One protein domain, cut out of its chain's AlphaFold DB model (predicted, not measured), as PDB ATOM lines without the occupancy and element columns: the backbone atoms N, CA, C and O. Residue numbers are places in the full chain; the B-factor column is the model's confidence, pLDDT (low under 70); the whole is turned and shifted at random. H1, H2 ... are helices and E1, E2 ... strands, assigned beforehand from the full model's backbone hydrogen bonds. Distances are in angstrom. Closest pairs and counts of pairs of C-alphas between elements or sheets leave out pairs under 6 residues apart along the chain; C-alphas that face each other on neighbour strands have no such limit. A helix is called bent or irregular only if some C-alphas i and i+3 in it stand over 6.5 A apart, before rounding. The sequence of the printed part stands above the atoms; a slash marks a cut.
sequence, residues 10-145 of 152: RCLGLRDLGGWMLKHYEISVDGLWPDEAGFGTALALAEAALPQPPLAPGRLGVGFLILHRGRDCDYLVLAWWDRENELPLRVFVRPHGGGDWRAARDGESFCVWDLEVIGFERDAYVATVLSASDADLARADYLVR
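This is residues 10 to 145 of the 152 residues of an uncharacterized protein of Rehaibacterium terrae (UniProt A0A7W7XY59). A twisted sheet of five strands curls round one helix, H1, on one face, while H3 lies over E2 on the opposite face. H3 is the shorter arm of a helical hairpin whose longer arm, H2, only grazes the sheet. The 136 printed residues hold three named helices and five named strands, in the order E1 E2 H1 E3 E4 E5 H2 H3, and the class is mixed, helices and strands. The sheet runs E1 E2 E3 E4 E5 and is mixed, with E2 and E3 parallel and the other neighbours antiparallel. The whole is compact, with a radius of gyration of the C-alphas of 14.8 A, and elongated, spanning 50 by 28 by 27 A.

E3, residues 62 to 69, E4, residues 73 to 80, and E5, residues 89 to 95, form a meander, each strand the antiparallel neighbour of the one before. N 66 and O 77 are 2.9 A apart across E3 and E4, and N 76 and O 92 2.9 A across E4 and E5, both within hydrogen-bond range. E2, residues 20 to 27, is parallel to E3, with N 25 and O 65 2.9 A apart. E1, residues 10 to 17, bends by 60 degrees at residue 13 and forms a hairpin with E2, with N 12 and O 24 2.8 A apart. H1, residues 36 to 49, is on the sheet; its closest C-alphas to E4 are those of Ala 46 and Leu 78, 6.3 A apart. E2, H1 and E3 form a strand-helix-strand unit, two parallel strands joined through a helix, with a left-handed crossover. H3, residues 135 to 144, is on the opposite face from H1, at a height over the sheet of 10.0 A, along E2 at 22 degrees on the local plane. H2, residues 114 to 131, only grazes the sheet with residues 114 to 125. With residues 124 to 129 alone H2 touches H3, opposite ways at a shallow tilt of 32 degrees, only just short of steep; the closest C-alphas are those of Val 129 and Ala 138, 4.6 A apart. H1 is apart from both. Each O i to N i+4 pair is within hydrogen-bond range in H3, against 8 of 10 in H1 and 12 of 14 in H2.

E1 begins at C-alpha 10 (193.880, 155.488, 255.451) and is 18.8 A long; E2 is 21.3 A, E3 23.5 A, E4 22.8 A and E5 19.8 A. H1 is 18.7 A long and irregular, C-alphas 38 and 41 being 7.6 A apart. H2, 24.7 A long, has a kink of 28 degrees near residue 125 and is only just irregular, C-alphas 127 and 130 being 6.54 A apart. H3, 14.5 A long, ends at C-alpha 144 (207.894, 157.967, 251.505).

The C-alphas farthest apart are those of Gly 97 and Ser 133, at 50.2 A. The long links are residues 50 to 61 and 96 to 113. The printed part has no cut, and no printed residue has a pLDDT under 70.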
ATOM      1  N   ARG A  10     192.937 154.388 255.246       97.31
ATOM      2  CA  ARG A  10     193.880 155.488 255.451       97.31
ATOM      3  C   ARG A  10     195.298 155.006 255.705       97.31
ATOM      4  O   ARG A  10     195.489 153.924 256.263       97.31
ATOM      5  N   CYS A  11     196.270 155.823 255.323       97.50
ATOM      6  CA  CYS A  11     197.663 155.667 255.719       97.50
ATOM      7  C   CYS A  11     197.977 156.628 256.870       97.50
ATOM      8  O   CYS A  11     197.878 157.844 256.728       97.50
ATOM      9  N   LEU A  12     198.393 156.090 258.015       97.00
ATOM     10  CA  LEU A  12     198.774 156.872 259.195       97.00
ATOM     11  C   LEU A  12     200.272 157.219 259.225       97.00
ATOM     12  O   LEU A  12     200.783 157.688 260.241       97.00
ATOM     13  N   GLY A  13     200.980 156.992 258.117       97.44
ATOM     14  CA  GLY A  13     202.415 157.222 257.996       97.44
ATOM     15  C   GLY A  13     203.244 156.045 258.504       97.44
ATOM     16  O   GLY A  13     202.887 154.882 258.307       97.44
ATOM     17  N   LEU A  14     204.386 156.352 259.118       98.38
ATOM     18  CA  LEU A  14     205.353 155.359 259.579       98.38
ATOM     19  C   LEU A  14     205.196 155.087 261.076       98.38
ATOM     20  O   LEU A  14     205.013 156.009 261.869       98.38
ATOM     21  N   ARG A  15     205.337 153.821 261.458       97.25
ATOM     22  CA  ARG A  15     205.393 153.352 262.841       97.25
ATOM     23  C   ARG A  15     206.700 152.594 263.054       97.25
ATOM     24  O   ARG A  15     207.031 151.719 262.255       97.25
ATOM     25  N   ASP A  16     207.409 152.918 264.132       98.12
ATOM     26  CA  ASP A  16     208.467 152.050 264.655       98.12
ATOM     27  C   ASP A  16     207.831 150.907 265.456       98.12
ATOM     28  O   ASP A  16     206.936 151.147 266.273       98.12
ATOM     29  N   LEU A  17     208.261 149.676 265.194       97.62
ATOM     30  CA  LEU A  17     207.860 148.504 265.964       97.62
ATOM     31  C   LEU A  17     209.065 147.581 266.156       97.62
ATOM     32  O   LEU A  17     209.497 146.911 265.217       97.62
ATOM     33  N   GLY A  18     209.650 147.578 267.354       96.25
ATOM     34  CA  GLY A  18     210.856 146.797 267.640       96.25
ATOM     35  C   GLY A  18     212.036 147.136 266.715       96.25
ATOM     36  O   GLY A  18     212.767 146.229 266.305       96.25
ATOM     37  N   GLY A  19     212.183 148.411 266.325       97.69
ATOM     38  CA  GLY A  19     213.220 148.893 265.401       97.69
ATOM     39  C   GLY A  19     212.919 148.690 263.909       97.69
ATOM     40  O   GLY A  19     213.748 149.033 263.062       97.69
ATOM     41  N   TRP A  20     211.760 148.123 263.563       98.50
ATOM     42  CA  TRP A  20     211.277 148.062 262.185       98.50
ATOM     43  C   TRP A  20     210.496 149.319 261.823       98.50
ATOM     44  O   TRP A  20     209.601 149.723 262.560       98.50
ATOM     45  N   MET A  21     210.760 149.875 260.640       98.62
ATOM     46  CA  MET A  21     209.978 150.982 260.090       98.62
ATOM     47  C   MET A  21     208.846 150.440 259.220       98.62
ATOM     48  O   MET A  21     209.061 150.002 258.087       98.62
ATOM     49  N   LEU A  22     207.629 150.469 259.751       98.75
ATOM     50  CA  LEU A  22     206.450 149.902 259.109       98.75
ATOM     51  C   LEU A  22     205.505 151.012 258.648       98.75
ATOM     52  O   LEU A  22     205.166 151.905 259.422       98.75
ATOM     53  N   LYS A  23     205.029 150.945 257.403       98.81
ATOM     54  CA  LYS A  23     203.906 151.789 256.971       98.81
ATOM     55  C   LYS A  23     202.623 151.300 257.636       98.81
ATOM     56  O   LYS A  23     202.318 150.109 257.588       98.81
ATOM     57  N   HIS A  24     201.893 152.208 258.267       98.38
ATOM     58  CA  HIS A  24     200.692 151.895 259.027       98.38
ATOM     59  C   HIS A  24     199.446 152.215 258.208       98.38
ATOM     60  O   HIS A  24     199.167 153.376 257.905       98.38
ATOM     61  N   TYR A  25     198.684 151.175 257.887       98.50
ATOM     62  CA  TYR A  25     197.407 151.269 257.202       98.50
ATOM     63  C   TYR A  25     196.256 150.855 258.101       98.50
ATOM     64  O   TYR A  25     196.372 149.937 258.913       98.50
ATOM     65  N   GLU A  26     195.114 151.493 257.889       98.06
ATOM     66  CA  GLU A  26     193.866 151.111 258.524       98.06
ATOM     67  C   GLU A  26     192.760 150.933 257.493       98.06
ATOM     68  O   GLU A  26     192.648 151.719 256.550       98.06
ATOM     69  N   ILE A  27     191.917 149.924 257.706       97.69
ATOM     70  CA  ILE A  27     190.720 149.655 256.909       97.69
ATOM     71  C   ILE A  27     189.520 149.603 257.852       97.69
ATOM     72  O   ILE A  27     189.511 148.855 258.836       97.69
ATOM     73  N   SER A  28     188.500 150.400 257.537       95.94
ATOM     74  CA  SER A  28     187.254 150.465 258.303       95.94
ATOM     75  C   SER A  28     186.148 149.615 257.682       95.94
ATOM     76  O   SER A  28     186.131 149.342 256.480       95.94
ATOM     77  N   VAL A  29     185.171 149.245 258.503       92.88
ATOM     78  CA  VAL A  29     183.889 148.700 258.047       92.88
ATOM     79  C   VAL A  29     182.771 149.545 258.634       92.88
ATOM     80  O   VAL A  29     182.826 149.918 259.802       92.88
ATOM     81  N   ASP A  30     181.779 149.889 257.813       87.38
ATOM     82  CA  ASP A  30     180.595 150.652 258.227       87.38
ATOM     83  C   ASP A  30     180.942 151.959 258.998       87.38
ATOM     84  O   ASP A  30     180.215 152.396 259.884       87.38
ATOM     85  N   GLY A  31     182.078 152.589 258.655       84.56
ATOM     86  CA  GLY A  31     182.576 153.832 259.267       84.56
ATOM     87  C   GLY A  31     183.315 153.663 260.600       84.56
ATOM     88  O   GLY A  31     183.774 154.653 261.172       84.56
ATOM     89  N   LEU A  32     183.461 152.431 261.093       90.44
ATOM     90  CA  LEU A  32     184.179 152.118 262.325       90.44
ATOM     91  C   LEU A  32     185.656 151.857 262.027       90.44
ATOM     92  O   LEU A  32     186.020 150.860 261.396       90.44
ATOM     93  N   TRP A  33     186.505 152.771 262.486       95.12
ATOM     94  CA  TRP A  33     187.955 152.669 262.352       95.12
ATOM     95  C   TRP A  33     188.567 151.771 263.434       95.12
ATOM     96  O   TRP A  33     187.992 151.628 264.519       95.12
ATOM     97  N   PRO A  34     189.734 151.161 263.169       94.12
ATOM     98  CA  PRO A  34     190.585 150.638 264.227       94.12
ATOM     99  C   PRO A  34     190.837 151.692 265.310       94.12
ATOM    100  O   PRO A  34     190.967 152.882 265.027       94.12
ATOM    101  N   ASP A  35     190.896 151.242 266.557       88.56
ATOM    102  CA  ASP A  35     191.302 152.064 267.690       88.56
ATOM    103  C   ASP A  35     192.502 151.406 268.378       88.56
ATOM    104  O   ASP A  35     192.592 150.177 268.459       88.56
ATOM    105  N   GLU A  36     193.442 152.224 268.854       80.56
ATOM    106  CA  GLU A  36     194.727 151.752 269.387       80.56
ATOM    107  C   GLU A  36     194.536 150.809 270.587       80.56
ATOM    108  O   GLU A  36     195.199 149.777 270.683       80.56
ATOM    109  N   ALA A  37     193.590 151.119 271.480       86.06
ATOM    110  CA  ALA A  37     193.324 150.316 272.673       86.06
ATOM    111  C   ALA A  37     192.851 148.900 272.306       86.06
ATOM    112  O   ALA A  37     193.303 147.910 272.881       86.06
ATOM    113  N   GLY A  38     191.985 148.792 271.300       91.19
ATOM    114  CA  GLY A  38     191.471 147.536 270.785       91.19
ATOM    115  C   GLY A  38     192.519 146.702 270.050       91.19
ATOM    116  O   GLY A  38     192.359 145.481 270.004       91.19
ATOM    117  N   PHE A  39     193.568 147.316 269.501       96.25
ATOM    118  CA  PHE A  39     194.620 146.644 268.729       96.25
ATOM    119  C   PHE A  39     195.951 146.488 269.470       96.25
ATOM    120  O   PHE A  39     196.831 145.794 268.966       96.25
ATOM    121  N   GLY A  40     196.100 147.043 270.676       96.00
ATOM    122  CA  GLY A  40     197.351 146.995 271.439       96.00
ATOM    123  C   GLY A  40     197.929 145.583 271.601       96.00
ATOM    124  O   GLY A  40     199.112 145.364 271.352       96.00
ATOM    125  N   THR A  41     197.096 144.586 271.926       97.12
ATOM    126  CA  THR A  41     197.548 143.184 272.013       97.12
ATOM    127  C   THR A  41     197.987 142.627 270.657       97.12
ATOM    128  O   THR A  41     198.975 141.903 270.586       97.12
ATOM    129  N   ALA A  42     197.288 142.973 269.571       97.69
ATOM    130  CA  ALA A  42     197.672 142.562 268.221       97.69
ATOM    131  C   ALA A  42     199.036 143.139 267.833       97.69
ATOM    132  O   ALA A  42     199.860 142.440 267.255       97.69
ATOM    133  N   LEU A  43     199.273 144.409 268.171       97.81
ATOM    134  CA  LEU A  43     200.529 145.106 267.911       97.81
ATOM    135  C   LEU A  43     201.689 144.475 268.686       97.81
ATOM    136  O   LEU A  43     202.751 144.267 268.109       97.81
ATOM    137  N   ALA A  44     201.472 144.083 269.944       97.88
ATOM    138  CA  ALA A  44     202.473 143.354 270.722       97.88
ATOM    139  C   ALA A  44     202.796 141.973 270.115       97.88
ATOM    140  O   ALA A  44     203.958 141.573 270.046       97.88
ATOM    141  N   LEU A  45     201.780 141.246 269.629       98.50
ATOM    142  CA  LEU A  45     201.986 139.983 268.908       98.50
ATOM    143  C   LEU A  45     202.738 140.191 267.587       98.50
ATOM    144  O   LEU A  45     203.581 139.371 267.223       98.50
ATOM    145  N   ALA A  46     202.441 141.281 266.879       98.44
ATOM    146  CA  ALA A  46     203.125 141.657 265.651       98.44
ATOM    147  C   ALA A  46     204.605 141.962 265.912       98.44
ATOM    148  O   ALA A  46     205.465 141.412 265.232       98.44
ATOM    149  N   GLU A  47     204.905 142.763 266.936       98.50
ATOM    150  CA  GLU A  47     206.276 143.069 267.347       98.50
ATOM    151  C   GLU A  47     207.062 141.799 267.678       98.50
ATOM    152  O   GLU A  47     208.160 141.594 267.162       98.50
ATOM    153  N   ALA A  48     206.470 140.893 268.461       98.38
ATOM    154  CA  ALA A  48     207.096 139.626 268.833       98.38
ATOM    155  C   ALA A  48     207.341 138.680 267.641       98.38
ATOM    156  O   ALA A  48     208.170 137.774 267.732       98.38
ATOM    157  N   ALA A  49     206.618 138.856 266.531       98.38
ATOM    158  CA  ALA A  49     206.773 138.041 265.332       98.38
ATOM    159  C   ALA A  49     207.843 138.566 264.362       98.38
ATOM    160  O   ALA A  49     208.231 137.834 263.444       98.38
ATOM    161  N   LEU A  50     208.310 139.804 264.543       98.56
ATOM    162  CA  LEU A  50     209.339 140.398 263.699       98.56
ATOM    163  C   LEU A  50     210.711 139.782 264.000       98.56
ATOM    164  O   LEU A  50     211.114 139.695 265.163       98.56
ATOM    165  N   PRO A  51     211.474 139.375 262.971       98.00
ATOM    166  CA  PRO A  51     212.804 138.851 263.201       98.00
ATOM    167  C   PRO A  51     213.751 139.963 263.669       98.00
ATOM    168  O   PRO A  51     213.663 141.115 263.238       98.00
ATOM    169  N   GLN A  52     214.689 139.591 264.536       97.50
ATOM    170  CA  GLN A  52     215.731 140.468 265.064       97.50
ATOM    171  C   GLN A  52     217.113 139.976 264.589       97.50
ATOM    172  O   GLN A  52     217.346 138.763 264.595       97.50
ATOM    173  N   PRO A  53     218.033 140.868 264.177       97.56
ATOM    174  CA  PRO A  53     217.850 142.318 264.032       97.56
ATOM    175  C   PRO A  53     216.985 142.703 262.806       97.56
ATOM    176  O   PRO A  53     216.864 141.901 261.866       97.56
ATOM    177  N   PRO A  54     216.423 143.934 262.771       97.19
ATOM    178  CA  PRO A  54     215.659 144.436 261.626       97.19
ATOM    179  C   PRO A  54     216.517 144.594 260.369       97.19
ATOM    180  O   PRO A  54     216.037 144.380 259.262       97.19
ATOM    181  N   LEU A  55     217.795 144.946 260.536       96.12
ATOM    182  CA  LEU A  55     218.765 145.079 259.451       96.12
ATOM    183  C   LEU A  55     219.651 143.836 259.379       96.12
ATOM    184  O   LEU A  55     220.312 143.481 260.353       96.12
ATOM    185  N   ALA A  56     219.674 143.191 258.217       95.44
ATOM    186  CA  ALA A  56     220.527 142.046 257.912       95.44
ATOM    187  C   ALA A  56     220.781 141.987 256.391       95.44
ATOM    188  O   ALA A  56     220.089 142.670 255.635       95.44
ATOM    189  N   PRO A  57     221.739 141.184 255.893       92.12
ATOM    190  CA  PRO A  57     221.878 140.968 254.452       92.12
ATOM    191  C   PRO A  57     220.549 140.516 253.823       92.12
ATOM    192  O   PRO A  57     219.957 139.535 254.269       92.12
ATOM    193  N   GLY A  58     220.060 141.259 252.823       90.44
ATOM    194  CA  GLY A  58     218.755 141.021 252.189       90.44
ATOM    195  C   GLY A  58     217.537 141.522 252.982       90.44
ATOM    196  O   GLY A  58     216.407 141.234 252.596       90.44
ATOM    197  N   ARG A  59     217.731 142.268 254.078       94.69
ATOM    198  CA  ARG A  59     216.660 142.772 254.950       94.69
ATOM    199  C   ARG A  59     216.911 144.219 255.368       94.69
ATOM    200  O   ARG A  59     217.866 144.519 256.080       94.69
ATOM    201  N   LEU A  60     216.004 145.111 254.974       95.12
ATOM    202  CA  LEU A  60     216.150 146.564 255.151       95.12
ATOM    203  C   LEU A  60     215.402 147.133 256.370       95.12
ATOM    204  O   LEU A  60     215.304 148.353 256.525       95.12
ATOM    205  N   GLY A  61     214.855 146.275 257.238       97.50
ATOM    206  CA  GLY A  61     214.109 146.713 258.421       97.50
ATOM    207  C   GLY A  61     212.860 147.524 258.070       97.50
ATOM    208  O   GLY A  61     212.517 148.461 258.792       97.50
ATOM    209  N   VAL A  62     212.226 147.217 256.933       98.50
ATOM    210  CA  VAL A  62     211.020 147.894 256.443       98.50
ATOM    211  C   VAL A  62     209.909 146.907 256.111       98.50
ATOM    212  O   VAL A  62     210.147 145.755 255.749       98.50
ATOM    213  N   GLY A  63     208.676 147.385 256.206       98.56
ATOM    214  CA  GLY A  63     207.485 146.594 255.939       98.56
ATOM    215  C   GLY A  63     206.232 147.440 256.061       98.56
ATOM    216  O   GLY A  63     206.268 148.660 255.874       98.56
ATOM    217  N   PHE A  64     205.124 146.792 256.385       98.88
ATOM    218  CA  PHE A  64     203.854 147.454 256.625       98.88
ATOM    219  C   PHE A  64     202.966 146.632 257.555       98.88
ATOM    220  O   PHE A  64     203.133 145.421 257.726       98.88
ATOM    221  N   LEU A  65     202.008 147.319 258.164       98.25
ATOM    222  CA  LEU A  65     200.981 146.726 259.000       98.25
ATOM    223  C   LEU A  65     199.610 147.279 258.615       98.25
ATOM    224  O   LEU A  65     199.474 148.468 258.325       98.25
ATOM    225  N   ILE A  66     198.609 146.405 258.604       98.62
ATOM    226  CA  ILE A  66     197.225 146.746 258.285       98.62
ATOM    227  C   ILE A  66     196.368 146.386 259.488       98.62
ATOM    228  O   ILE A  66     196.256 145.210 259.841       98.62
ATOM    229  N   LEU A  67     195.763 147.390 260.114       98.12
ATOM    230  CA  LEU A  67     194.718 147.193 261.112       98.12
ATOM    231  C   LEU A  67     193.384 147.230 260.380       98.12
ATOM    232  O   LEU A  67     192.979 148.249 259.824       98.12
ATOM    233  N   HIS A  68     192.687 146.107 260.370       97.62
ATOM    234  CA  HIS A  68     191.468 145.956 259.600       97.62
ATOM    235  C   HIS A  68     190.317 145.592 260.529       97.62
ATOM    236  O   HIS A  68     190.270 144.502 261.102       97.62
ATOM    237  N   ARG A  69     189.345 146.500 260.650       95.88
ATOM    238  CA  ARG A  69     188.032 146.187 261.222       95.88
ATOM    239  C   ARG A  69     187.202 145.424 260.190       95.88
ATOM    240  O   ARG A  69     186.747 145.997 259.200       95.88
ATOM    241  N   GLY A  70     187.030 144.122 260.389       92.88
ATOM    242  CA  GLY A  70     186.103 143.313 259.605       92.88
ATOM    243  C   GLY A  70     184.701 143.297 260.203       92.88
ATOM    244  O   GLY A  70     184.464 143.818 261.288       92.88
ATOM    245  N   ARG A  71     183.752 142.697 259.474       91.12
ATOM    246  CA  ARG A  71     182.345 142.633 259.901       91.12
ATOM    247  C   ARG A  71     182.154 141.761 261.143       91.12
ATOM    248  O   ARG A  71     181.388 142.136 262.017       91.12
ATOM    249  N   ASP A  72     182.853 140.630 261.189       90.38
ATOM    250  CA  ASP A  72     182.714 139.621 262.247       90.38
ATOM    251  C   ASP A  72     184.028 139.396 263.015       90.38
ATOM    252  O   ASP A  72     184.082 138.649 263.991       90.38
ATOM    253  N   CYS A  73     185.126 139.985 262.539       93.00
ATOM    254  CA  CYS A  73     186.467 139.729 263.039       93.00
ATOM    255  C   CYS A  73     187.376 140.919 262.739       93.00
ATOM    256  O   CYS A  73     187.308 141.490 261.652       93.00
ATOM    257  N   ASP A  74     188.234 141.278 263.687       95.69
ATOM    258  CA  ASP A  74     189.338 142.199 263.439       95.69
ATOM    259  C   ASP A  74     190.575 141.432 262.990       95.69
ATOM    260  O   ASP A  74     190.844 140.341 263.495       95.69
ATOM    261  N   TYR A  75     191.357 142.045 262.107       95.81
ATOM    262  CA  TYR A  75     192.611 141.497 261.608       95.81
ATOM    263  C   TYR A  75     193.741 142.491 261.840       95.81
ATOM    264  O   TYR A  75     193.578 143.686 261.591       95.81
ATOM    265  N   LEU A  76     194.901 141.990 262.250       98.31
ATOM    266  CA  LEU A  76     196.167 142.678 262.051       98.31
ATOM    267  C   LEU A  76     196.982 141.869 261.052       98.31
ATOM    268  O   LEU A  76     197.343 140.722 261.323       98.31
ATOM    269  N   VAL A  77     197.274 142.471 259.904       98.69
ATOM    270  CA  VAL A  77     198.174 141.904 258.898       98.69
ATOM    271  C   VAL A  77     199.530 142.561 259.070       98.69
ATOM    272  O   VAL A  77     199.656 143.766 258.878       98.69
ATOM    273  N   LEU A  78     200.535 141.778 259.439       98.81
ATOM    274  CA  LEU A  78     201.927 142.199 259.485       98.81
ATOM    275  C   LEU A  78     202.650 141.607 258.281       98.81
ATOM    276  O   LEU A  78     202.595 140.393 258.075       98.81
ATOM    277  N   ALA A  79     203.375 142.435 257.542       98.75
ATOM    278  CA  ALA A  79     204.243 141.979 256.470       98.75
ATOM    279  C   ALA A  79     205.561 142.757 256.480       98.75
ATOM    280  O   ALA A  79     205.592 143.957 256.765       98.75
ATOM    281  N   TRP A  80     206.661 142.077 256.176       98.75
ATOM    282  CA  TRP A  80     207.981 142.698 256.136       98.75
ATOM    283  C   TRP A  80     208.790 142.181 254.960       98.75
ATOM    284  O   TRP A  80     208.657 141.021 254.579       98.75
ATOM    285  N   TRP A  81     209.623 143.044 254.383       98.06
ATOM    286  CA  TRP A  81     210.480 142.662 253.268       98.06
ATOM    287  C   TRP A  81     211.736 141.976 253.794       98.06
ATOM    288  O   TRP A  81     212.443 142.511 254.656       98.06
ATOM    289  N   ASP A  82     211.998 140.777 253.291       97.25
ATOM    290  CA  ASP A  82     213.098 139.928 253.732       97.25
ATOM    291  C   ASP A  82     213.659 139.133 252.555       97.25
ATOM    292  O   ASP A  82     213.006 138.993 251.519       97.25
ATOM    293  N   ARG A  83     214.860 138.576 252.732       95.06
ATOM    294  CA  ARG A  83     215.532 137.752 251.713       95.06
ATOM    295  C   ARG A  83     215.516 138.402 250.323       95.06
ATOM    296  O   ARG A  83     215.336 137.712 249.330       95.06
ATOM    297  N   GLU A  84     215.688 139.724 250.279       92.00
ATOM    298  CA  GLU A  84     215.712 140.581 249.086       92.00
ATOM    299  C   GLU A  84     214.384 140.694 248.320       92.00
ATOM    300  O   GLU A  84     213.987 141.798 247.973       92.00
ATOM    301  N   ASN A  85     213.669 139.600 248.067       94.94
ATOM    302  CA  ASN A  85     212.502 139.588 247.179       94.94
ATOM    303  C   ASN A  85     211.266 138.899 247.775       94.94
ATOM    304  O   ASN A  85     210.290 138.656 247.058       94.94
ATOM    305  N   GLU A  86     211.303 138.545 249.057       97.88
ATOM    306  CA  GLU A  86     210.225 137.826 249.716       97.88
ATOM    307  C   GLU A  86     209.464 138.709 250.706       97.88
ATOM    308  O   GLU A  86     210.011 139.614 251.338       97.88
ATOM    309  N   LEU A  87     208.179 138.393 250.872       98.19
ATOM    310  CA  LEU A  87     207.290 139.057 251.817       98.19
ATOM    311  C   LEU A  87     206.755 138.043 252.835       98.19
ATOM    312  O   LEU A  87     205.628 137.553 252.689       98.19
ATOM    313  N   PRO A  88     207.540 137.668 253.860       98.31
ATOM    314  CA  PRO A  88     206.973 137.009 255.021       98.31
ATOM    315  C   PRO A  88     205.803 137.814 255.603       98.31
ATOM    316  O   PRO A  88     205.855 139.040 255.713       98.31
ATOM    317  N   LEU A  89     204.747 137.100 255.994       97.94
ATOM    318  CA  LEU A  89     203.542 137.702 256.552       97.94
ATOM    319  C   LEU A  89     203.017 136.928 257.763       97.94
ATOM    320  O   LEU A  89     203.211 135.712 257.893       97.94
ATOM    321  N   ARG A  90     202.344 137.642 258.661       98.50
ATOM    322  CA  ARG A  90     201.573 137.099 259.782       98.50
ATOM    323  C   ARG A  90     200.211 137.765 259.810       98.50
ATOM    324  O   ARG A  90     200.102 138.971 259.619       98.50
ATOM    325  N   VAL A  91     199.187 136.969 260.078       98.56
ATOM    326  CA  VAL A  91     197.835 137.465 260.311       98.56
ATOM    327  C   VAL A  91     197.474 137.126 261.743       98.56
ATOM    328  O   VAL A  91     197.599 135.976 262.166       98.56
ATOM    329  N   PHE A  92     197.037 138.133 262.483       98.38
ATOM    330  CA  PHE A  92     196.435 137.976 263.794       98.38
ATOM    331  C   PHE A  92     194.968 138.340 263.694       98.38
ATOM    332  O   PHE A  92     194.605 139.238 262.938       98.38
ATOM    333  N   VAL A  93     194.132 137.634 264.441       97.62
ATOM    334  CA  VAL A  93     192.682 137.780 264.384       97.62
ATOM    335  C   VAL A  93     192.093 137.894 265.778       97.62
ATOM    336  O   VAL A  93     192.591 137.275 266.725       97.62
ATOM    337  N   ARG A  94     191.000 138.648 265.886       96.31
ATOM    338  CA  ARG A  94     190.122 138.673 267.060       96.31
ATOM    339  C   ARG A  94     188.659 138.629 266.609       96.31
ATOM    340  O   ARG A  94     188.173 139.613 266.049       96.31
ATOM    341  N   PRO A  95     187.936 137.518 266.830       93.38
ATOM    342  CA  PRO A  95     186.506 137.439 266.546       93.38
ATOM    343  C   PRO A  95     185.702 138.458 267.359       93.38
ATOM    344  O   PRO A  95     185.974 138.696 268.537       93.38
ATOM    345  N   HIS A  96     184.678 139.041 266.745       88.69
ATOM    346  CA  HIS A  96     183.681 139.820 267.471       88.69
ATOM    347  C   HIS A  96     182.763 138.857 268.233       88.69
ATOM    348  O   HIS A  96     182.427 137.782 267.744       88.69
ATOM    349  N   GLY A  97     182.366 139.220 269.454       77.94
ATOM    350  CA  GLY A  97     181.535 138.359 270.310       77.94
ATOM    351  C   GLY A  97     182.305 137.506 271.324       77.94
ATOM    352  O   GLY A  97     181.675 136.815 272.122       77.94
ATOM    353  N   GLY A  98     183.639 137.599 271.357       76.44
ATOM    354  CA  GLY A  98     184.467 137.065 272.442       76.44
ATOM    355  C   GLY A  98     185.791 136.469 271.962       76.44
ATOM    356  O   GLY A  98     185.874 135.901 270.876       76.44
ATOM    357  N   GLY A  99     186.818 136.573 272.807       85.19
ATOM    358  CA  GLY A  99     188.143 136.001 272.572       85.19
ATOM    359  C   GLY A  99     189.255 137.042 272.464       85.19
ATOM    360  O   GLY A  99     189.022 138.208 272.145       85.19
ATOM    361  N   ASP A 100     190.472 136.583 272.731       94.94
ATOM    362  CA  ASP A 100     191.681 137.394 272.647       94.94
ATOM    363  C   ASP A 100     192.281 137.366 271.239       94.94
ATOM    364  O   ASP A 100     191.989 136.491 270.415       94.94
ATOM    365  N   TRP A 101     193.158 138.333 270.974       97.75
ATOM    366  CA  TRP A 101     193.996 138.327 269.783       97.75
ATOM    367  C   TRP A 101     194.872 137.075 269.737       97.75
ATOM    368  O   TRP A 101     195.511 136.704 270.722       97.75
ATOM    369  N   ARG A 102     194.938 136.443 268.567       97.44
ATOM    370  CA  ARG A 102     195.768 135.257 268.326       97.44
ATOM    371  C   ARG A 102     196.227 135.189 266.880       97.44
ATOM    372  O   ARG A 102     195.649 135.844 266.018       97.44
ATOM    373  N   ALA A 103     197.225 134.356 266.602       98.06
ATOM    374  CA  ALA A 103     197.573 134.024 265.226       98.06
ATOM    375  C   ALA A 103     196.369 133.396 264.498       98.06
ATOM    376  O   ALA A 103     195.597 132.624 265.087       98.06
ATOM    377  N   ALA A 104     196.223 133.746 263.221       97.44
ATOM    378  CA  ALA A 104     195.310 133.087 262.303       97.44
ATOM    379  C   ALA A 104     195.664 131.595 262.201       97.44
ATOM    380  O   ALA A 104     196.840 131.220 262.226       97.44
ATOM    381  N   ARG A 105     194.645 130.742 262.109       95.56
ATOM    382  CA  ARG A 105     194.785 129.283 262.006       95.56
ATOM    383  C   ARG A 105     193.942 128.729 260.867       95.56
ATOM    384  O   ARG A 105     192.968 129.346 260.445       95.56
ATOM    385  N   ASP A 106     194.287 127.523 260.431       94.00
ATOM    386  CA  ASP A 106     193.561 126.792 259.394       94.00
ATOM    387  C   ASP A 106     193.413 127.628 258.109       94.00
ATOM    388  O   ASP A 106     194.410 127.971 257.478       94.00
ATOM    389  N   GLY A 107     192.181 127.958 257.715       91.88
ATOM    390  CA  GLY A 107     191.878 128.784 256.544       91.88
ATOM    391  C   GLY A 107     191.713 130.279 256.834       91.88
ATOM    392  O   GLY A 107     191.299 131.015 255.940       91.88
ATOM    393  N   GLU A 108     191.964 130.739 258.062       95.31
ATOM    394  CA  GLU A 108     191.889 132.163 258.393       95.31
ATOM    395  C   GLU A 108     192.989 132.942 257.667       95.31
ATOM    396  O   GLU A 108     194.159 132.564 257.666       95.31
ATOM    397  N   SER A 109     192.605 134.057 257.054       94.44
ATOM    398  CA  SER A 109     193.498 134.891 256.260       94.44
ATOM    399  C   SER A 109     193.044 136.351 256.300       94.44
ATOM    400  O   SER A 109     192.018 136.682 256.898       94.44
ATOM    401  N   PHE A 110     193.817 137.220 255.658       94.56
ATOM    402  CA  PHE A 110     193.423 138.593 255.362       94.56
ATOM    403  C   PHE A 110     192.336 138.636 254.274       94.56
ATOM    404  O   PHE A 110     192.087 137.665 253.554       94.56
ATOM    405  N   CYS A 111     191.659 139.770 254.152       94.00
ATOM    406  CA  CYS A 111     190.541 139.959 253.242       94.00
ATOM    407  C   CYS A 111     190.971 140.555 251.893       94.00
ATOM    408  O   CYS A 111     192.064 141.088 251.717       94.00
ATOM    409  N   VAL A 112     190.039 140.559 250.936       95.19
ATOM    410  CA  VAL A 112     190.243 141.176 249.612       95.19
ATOM    411  C   VAL A 112     190.548 142.678 249.662       95.19
ATOM    412  O   VAL A 112     191.152 143.195 248.733       95.19
ATOM    413  N   TRP A 113     190.158 143.383 250.730       96.31
ATOM    414  CA  TRP A 113     190.506 144.797 250.918       96.31
ATOM    415  C   TRP A 113     191.969 144.987 251.344       96.31
ATOM    416  O   TRP A 113     192.588 145.966 250.945       96.31
ATOM    417  N   ASP A 114     192.556 144.035 252.077       97.88
ATOM    418  CA  ASP A 114     193.980 144.071 252.439       97.88
ATOM    419  C   ASP A 114     194.877 143.872 251.206       97.88
ATOM    420  O   ASP A 114     195.973 144.424 251.131       97.88
ATOM    421  N   LEU A 115     194.389 143.132 250.200       97.88
ATOM    422  CA  LEU A 115     195.105 142.907 248.939       97.88
ATOM    423  C   LEU A 115     195.365 144.191 248.145       97.88
ATOM    424  O   LEU A 115     196.337 144.240 247.396       97.88
ATOM    425  N   GLU A 116     194.546 145.232 248.312       97.06
ATOM    426  CA  GLU A 116     194.801 146.531 247.684       97.06
ATOM    427  C   GLU A 116     196.064 147.185 248.261       97.06
ATOM    428  O   GLU A 116     196.914 147.675 247.516       97.06
ATOM    429  N   VAL A 117     196.228 147.118 249.586       98.44
ATOM    430  CA  VAL A 117     197.427 147.608 250.274       98.44
ATOM    431  C   VAL A 117     198.637 146.753 249.910       98.44
ATOM    432  O   VAL A 117     199.671 147.291 249.525       98.44
ATOM    433  N   ILE A 118     198.504 145.424 249.960       98.62
ATOM    434  CA  ILE A 118     199.594 144.493 249.626       98.62
ATOM    435  C   ILE A 118     200.062 144.691 248.176       98.62
ATOM    436  O   ILE A 118     201.264 144.694 247.914       98.62
ATOM    437  N   GLY A 119     199.131 144.885 247.237       98.62
ATOM    438  CA  GLY A 119     199.446 145.160 245.837       98.62
ATOM    439  C   GLY A 119     200.231 146.459 245.667       98.62
ATOM    440  O   GLY A 119     201.287 146.458 245.035       98.62
ATOM    441  N   PHE A 120     199.769 147.543 246.298       98.69
ATOM    442  CA  PHE A 120     200.493 148.813 246.288       98.69
ATOM    443  C   PHE A 120     201.899 148.684 246.885       98.69
ATOM    444  O   PHE A 120     202.859 149.174 246.295       98.69
ATOM    445  N   GLU A 121     202.042 148.016 248.032       98.75
ATOM    446  CA  GLU A 121     203.339 147.870 248.695       98.75
ATOM    447  C   GLU A 121     204.315 147.033 247.882       98.75
ATOM    448  O   GLU A 121     205.495 147.377 247.794       98.75
ATOM    449  N   ARG A 122     203.828 145.979 247.221       98.50
ATOM    450  CA  ARG A 122     204.627 145.216 246.259       98.50
ATOM    451  C   ARG A 122     205.145 146.117 245.145       98.50
ATOM    452  O   ARG A 122     206.328 146.061 244.821       98.50
ATOM    453  N   ASP A 123     204.279 146.935 244.554       98.62
ATOM    454  CA  ASP A 123     204.668 147.811 243.447       98.62
ATOM    455  C   ASP A 123     205.623 148.914 243.907       98.62
ATOM    456  O   ASP A 123     206.589 149.223 243.208       98.62
ATOM    457  N   ALA A 124     205.401 149.469 245.101       98.31
ATOM    458  CA  ALA A 124     206.299 150.430 245.720       98.31
ATOM    459  C   ALA A 124     207.686 149.820 245.953       98.31
ATOM    460  O   ALA A 124     208.673 150.425 245.552       98.31
ATOM    461  N   TYR A 125     207.763 148.616 246.528       98.06
ATOM    462  CA  TYR A 125     209.028 147.930 246.795       98.06
ATOM    463  C   TYR A 125     209.807 147.614 245.513       98.06
ATOM    464  O   TYR A 125     211.014 147.839 245.444       98.06
ATOM    465  N   VAL A 126     209.120 147.150 244.465       97.81
ATOM    466  CA  VAL A 126     209.748 146.877 243.164       97.81
ATOM    467  C   VAL A 126     210.283 148.154 242.517       97.81
ATOM    468  O   VAL A 126     211.381 148.143 241.971       97.81
ATOM    469  N   ALA A 127     209.516 149.245 242.577       97.06
ATOM    470  CA  ALA A 127     209.866 150.516 241.947       97.06
ATOM    471  C   ALA A 127     210.899 151.347 242.726       97.06
ATOM    472  O   ALA A 127     211.308 152.398 242.234       97.06
ATOM    473  N   THR A 128     211.264 150.934 243.942       96.44
ATOM    474  CA  THR A 128     212.275 151.617 244.755       96.44
ATOM    475  C   THR A 128     213.413 150.664 245.097       96.44
ATOM    476  O   THR A 128     214.489 150.781 244.522       96.44
ATOM    477  N   VAL A 129     213.180 149.682 245.967       95.75
ATOM    478  CA  VAL A 129     214.214 148.792 246.512       95.75
ATOM    479  C   VAL A 129     214.841 147.908 245.445       95.75
ATOM    480  O   VAL A 129     216.061 147.891 245.320       95.75
ATOM    481  N   LEU A 130     214.033 147.216 244.640       94.38
ATOM    482  CA  LEU A 130     214.559 146.280 243.634       94.38
ATOM    483  C   LEU A 130     215.048 146.953 242.346       94.38
ATOM    484  O   LEU A 130     215.619 146.286 241.484       94.38
ATOM    485  N   SER A 131     214.833 148.260 242.195       92.19
ATOM    486  CA  SER A 131     215.324 149.042 241.056       92.19
ATOM    487  C   SER A 131     216.489 149.972 241.402       92.19
ATOM    488  O   SER A 131     217.037 150.607 240.502       92.19
ATOM    489  N   ALA A 132     216.849 150.100 242.681       85.19
ATOM    490  CA  ALA A 132     217.896 151.010 243.124       85.19
ATOM    491  C   ALA A 132     219.290 150.381 243.055       85.19
ATOM    492  O   ALA A 132     219.478 149.185 243.260       85.19
ATOM    493  N   SER A 133     220.293 151.231 242.834       79.38
ATOM    494  CA  SER A 133     221.712 150.880 242.963       79.38
ATOM    495  C   SER A 133     222.289 151.166 244.356       79.38
ATOM    496  O   SER A 133     223.402 150.741 244.646       79.38
ATOM    497  N   ASP A 134     221.562 151.910 245.195       85.50
ATOM    498  CA  ASP A 134     221.955 152.320 246.547       85.50
ATOM    499  C   ASP A 134     220.843 151.946 247.533       85.50
ATOM    500  O   ASP A 134     219.703 152.382 247.373       85.50
ATOM    501  N   ALA A 135     221.173 151.140 248.543       79.25
ATOM    502  CA  ALA A 135     220.203 150.572 249.474       79.25
ATOM    503  C   ALA A 135     219.591 151.597 250.445       79.25
ATOM    504  O   ALA A 135     218.415 151.462 250.798       79.25
ATOM    505  N   ASP A 136     220.343 152.617 250.867       81.38
ATOM    506  CA  ASP A 136     219.850 153.608 251.829       81.38
ATOM    507  C   ASP A 136     218.863 154.563 251.156       81.38
ATOM    508  O   ASP A 136     217.791 154.847 251.706       81.38
ATOM    509  N   LEU A 137     219.173 154.982 249.926       84.69
ATOM    510  CA  LEU A 137     218.237 155.741 249.096       84.69
ATOM    511  C   LEU A 137     216.991 154.909 248.776       84.69
ATOM    512  O   LEU A 137     215.876 155.395 248.957       84.69
ATOM    513  N   ALA A 138     217.152 153.630 248.421       90.56
ATOM    514  CA  ALA A 138     216.016 152.752 248.142       90.56
ATOM    515  C   ALA A 138     215.075 152.591 249.343       90.56
ATOM    516  O   ALA A 138     213.848 152.586 249.193       90.56
ATOM    517  N   ARG A 139     215.649 152.465 250.546       94.88
ATOM    518  CA  ARG A 139     214.899 152.381 251.801       94.88
ATOM    519  C   ARG A 139     214.112 153.664 252.058       94.88
ATOM    520  O   ARG A 139     212.930 153.583 252.395       94.88
ATOM    521  N   ALA A 140     214.742 154.827 251.908       95.56
ATOM    522  CA  ALA A 140     214.077 156.115 252.090       95.56
ATOM    523  C   ALA A 140     212.941 156.315 251.071       95.56
ATOM    524  O   ALA A 140     211.815 156.626 251.468       95.56
ATOM    525  N   ASP A 141     213.202 156.039 249.791       96.75
ATOM    526  CA  ASP A 141     212.230 156.165 248.701       96.75
ATOM    527  C   ASP A 141     211.025 155.237 248.893       96.75
ATOM    528  O   ASP A 141     209.876 155.638 248.682       96.75
ATOM    529  N   TYR A 142     211.260 154.001 249.351       98.06
ATOM    530  CA  TYR A 142     210.180 153.087 249.718       98.06
ATOM    531  C   TYR A 142     209.291 153.683 250.814       98.06
ATOM    532  O   TYR A 142     208.066 153.661 250.682       98.06
ATOM    533  N   LEU A 143     209.887 154.206 251.890       98.06
ATOM    534  CA  LEU A 143     209.160 154.668 253.076       98.06
ATOM    535  C   LEU A 143     208.298 155.907 252.807       98.06
ATOM    536  O   LEU A 143     207.249 156.047 253.430       98.06
ATOM    537  N   VAL A 144     208.686 156.775 251.868       97.44
ATOM    538  CA  VAL A 144     207.894 157.967 251.505       97.44
ATOM    539  C   VAL A 144     206.807 157.684 250.464       97.44
ATOM    540  O   VAL A 144     205.918 158.511 250.257       97.44
ATOM    541  N   ARG A 145     206.833 156.515 249.812       97.81
ATOM    542  CA  ARG A 145     205.814 156.108 248.840       97.81
ATOM    543  C   ARG A 145     204.620 155.480 249.553       97.81
ATOM    544  O   ARG A 145     204.597 154.274 249.793       97.81
TER     545      ARG A 145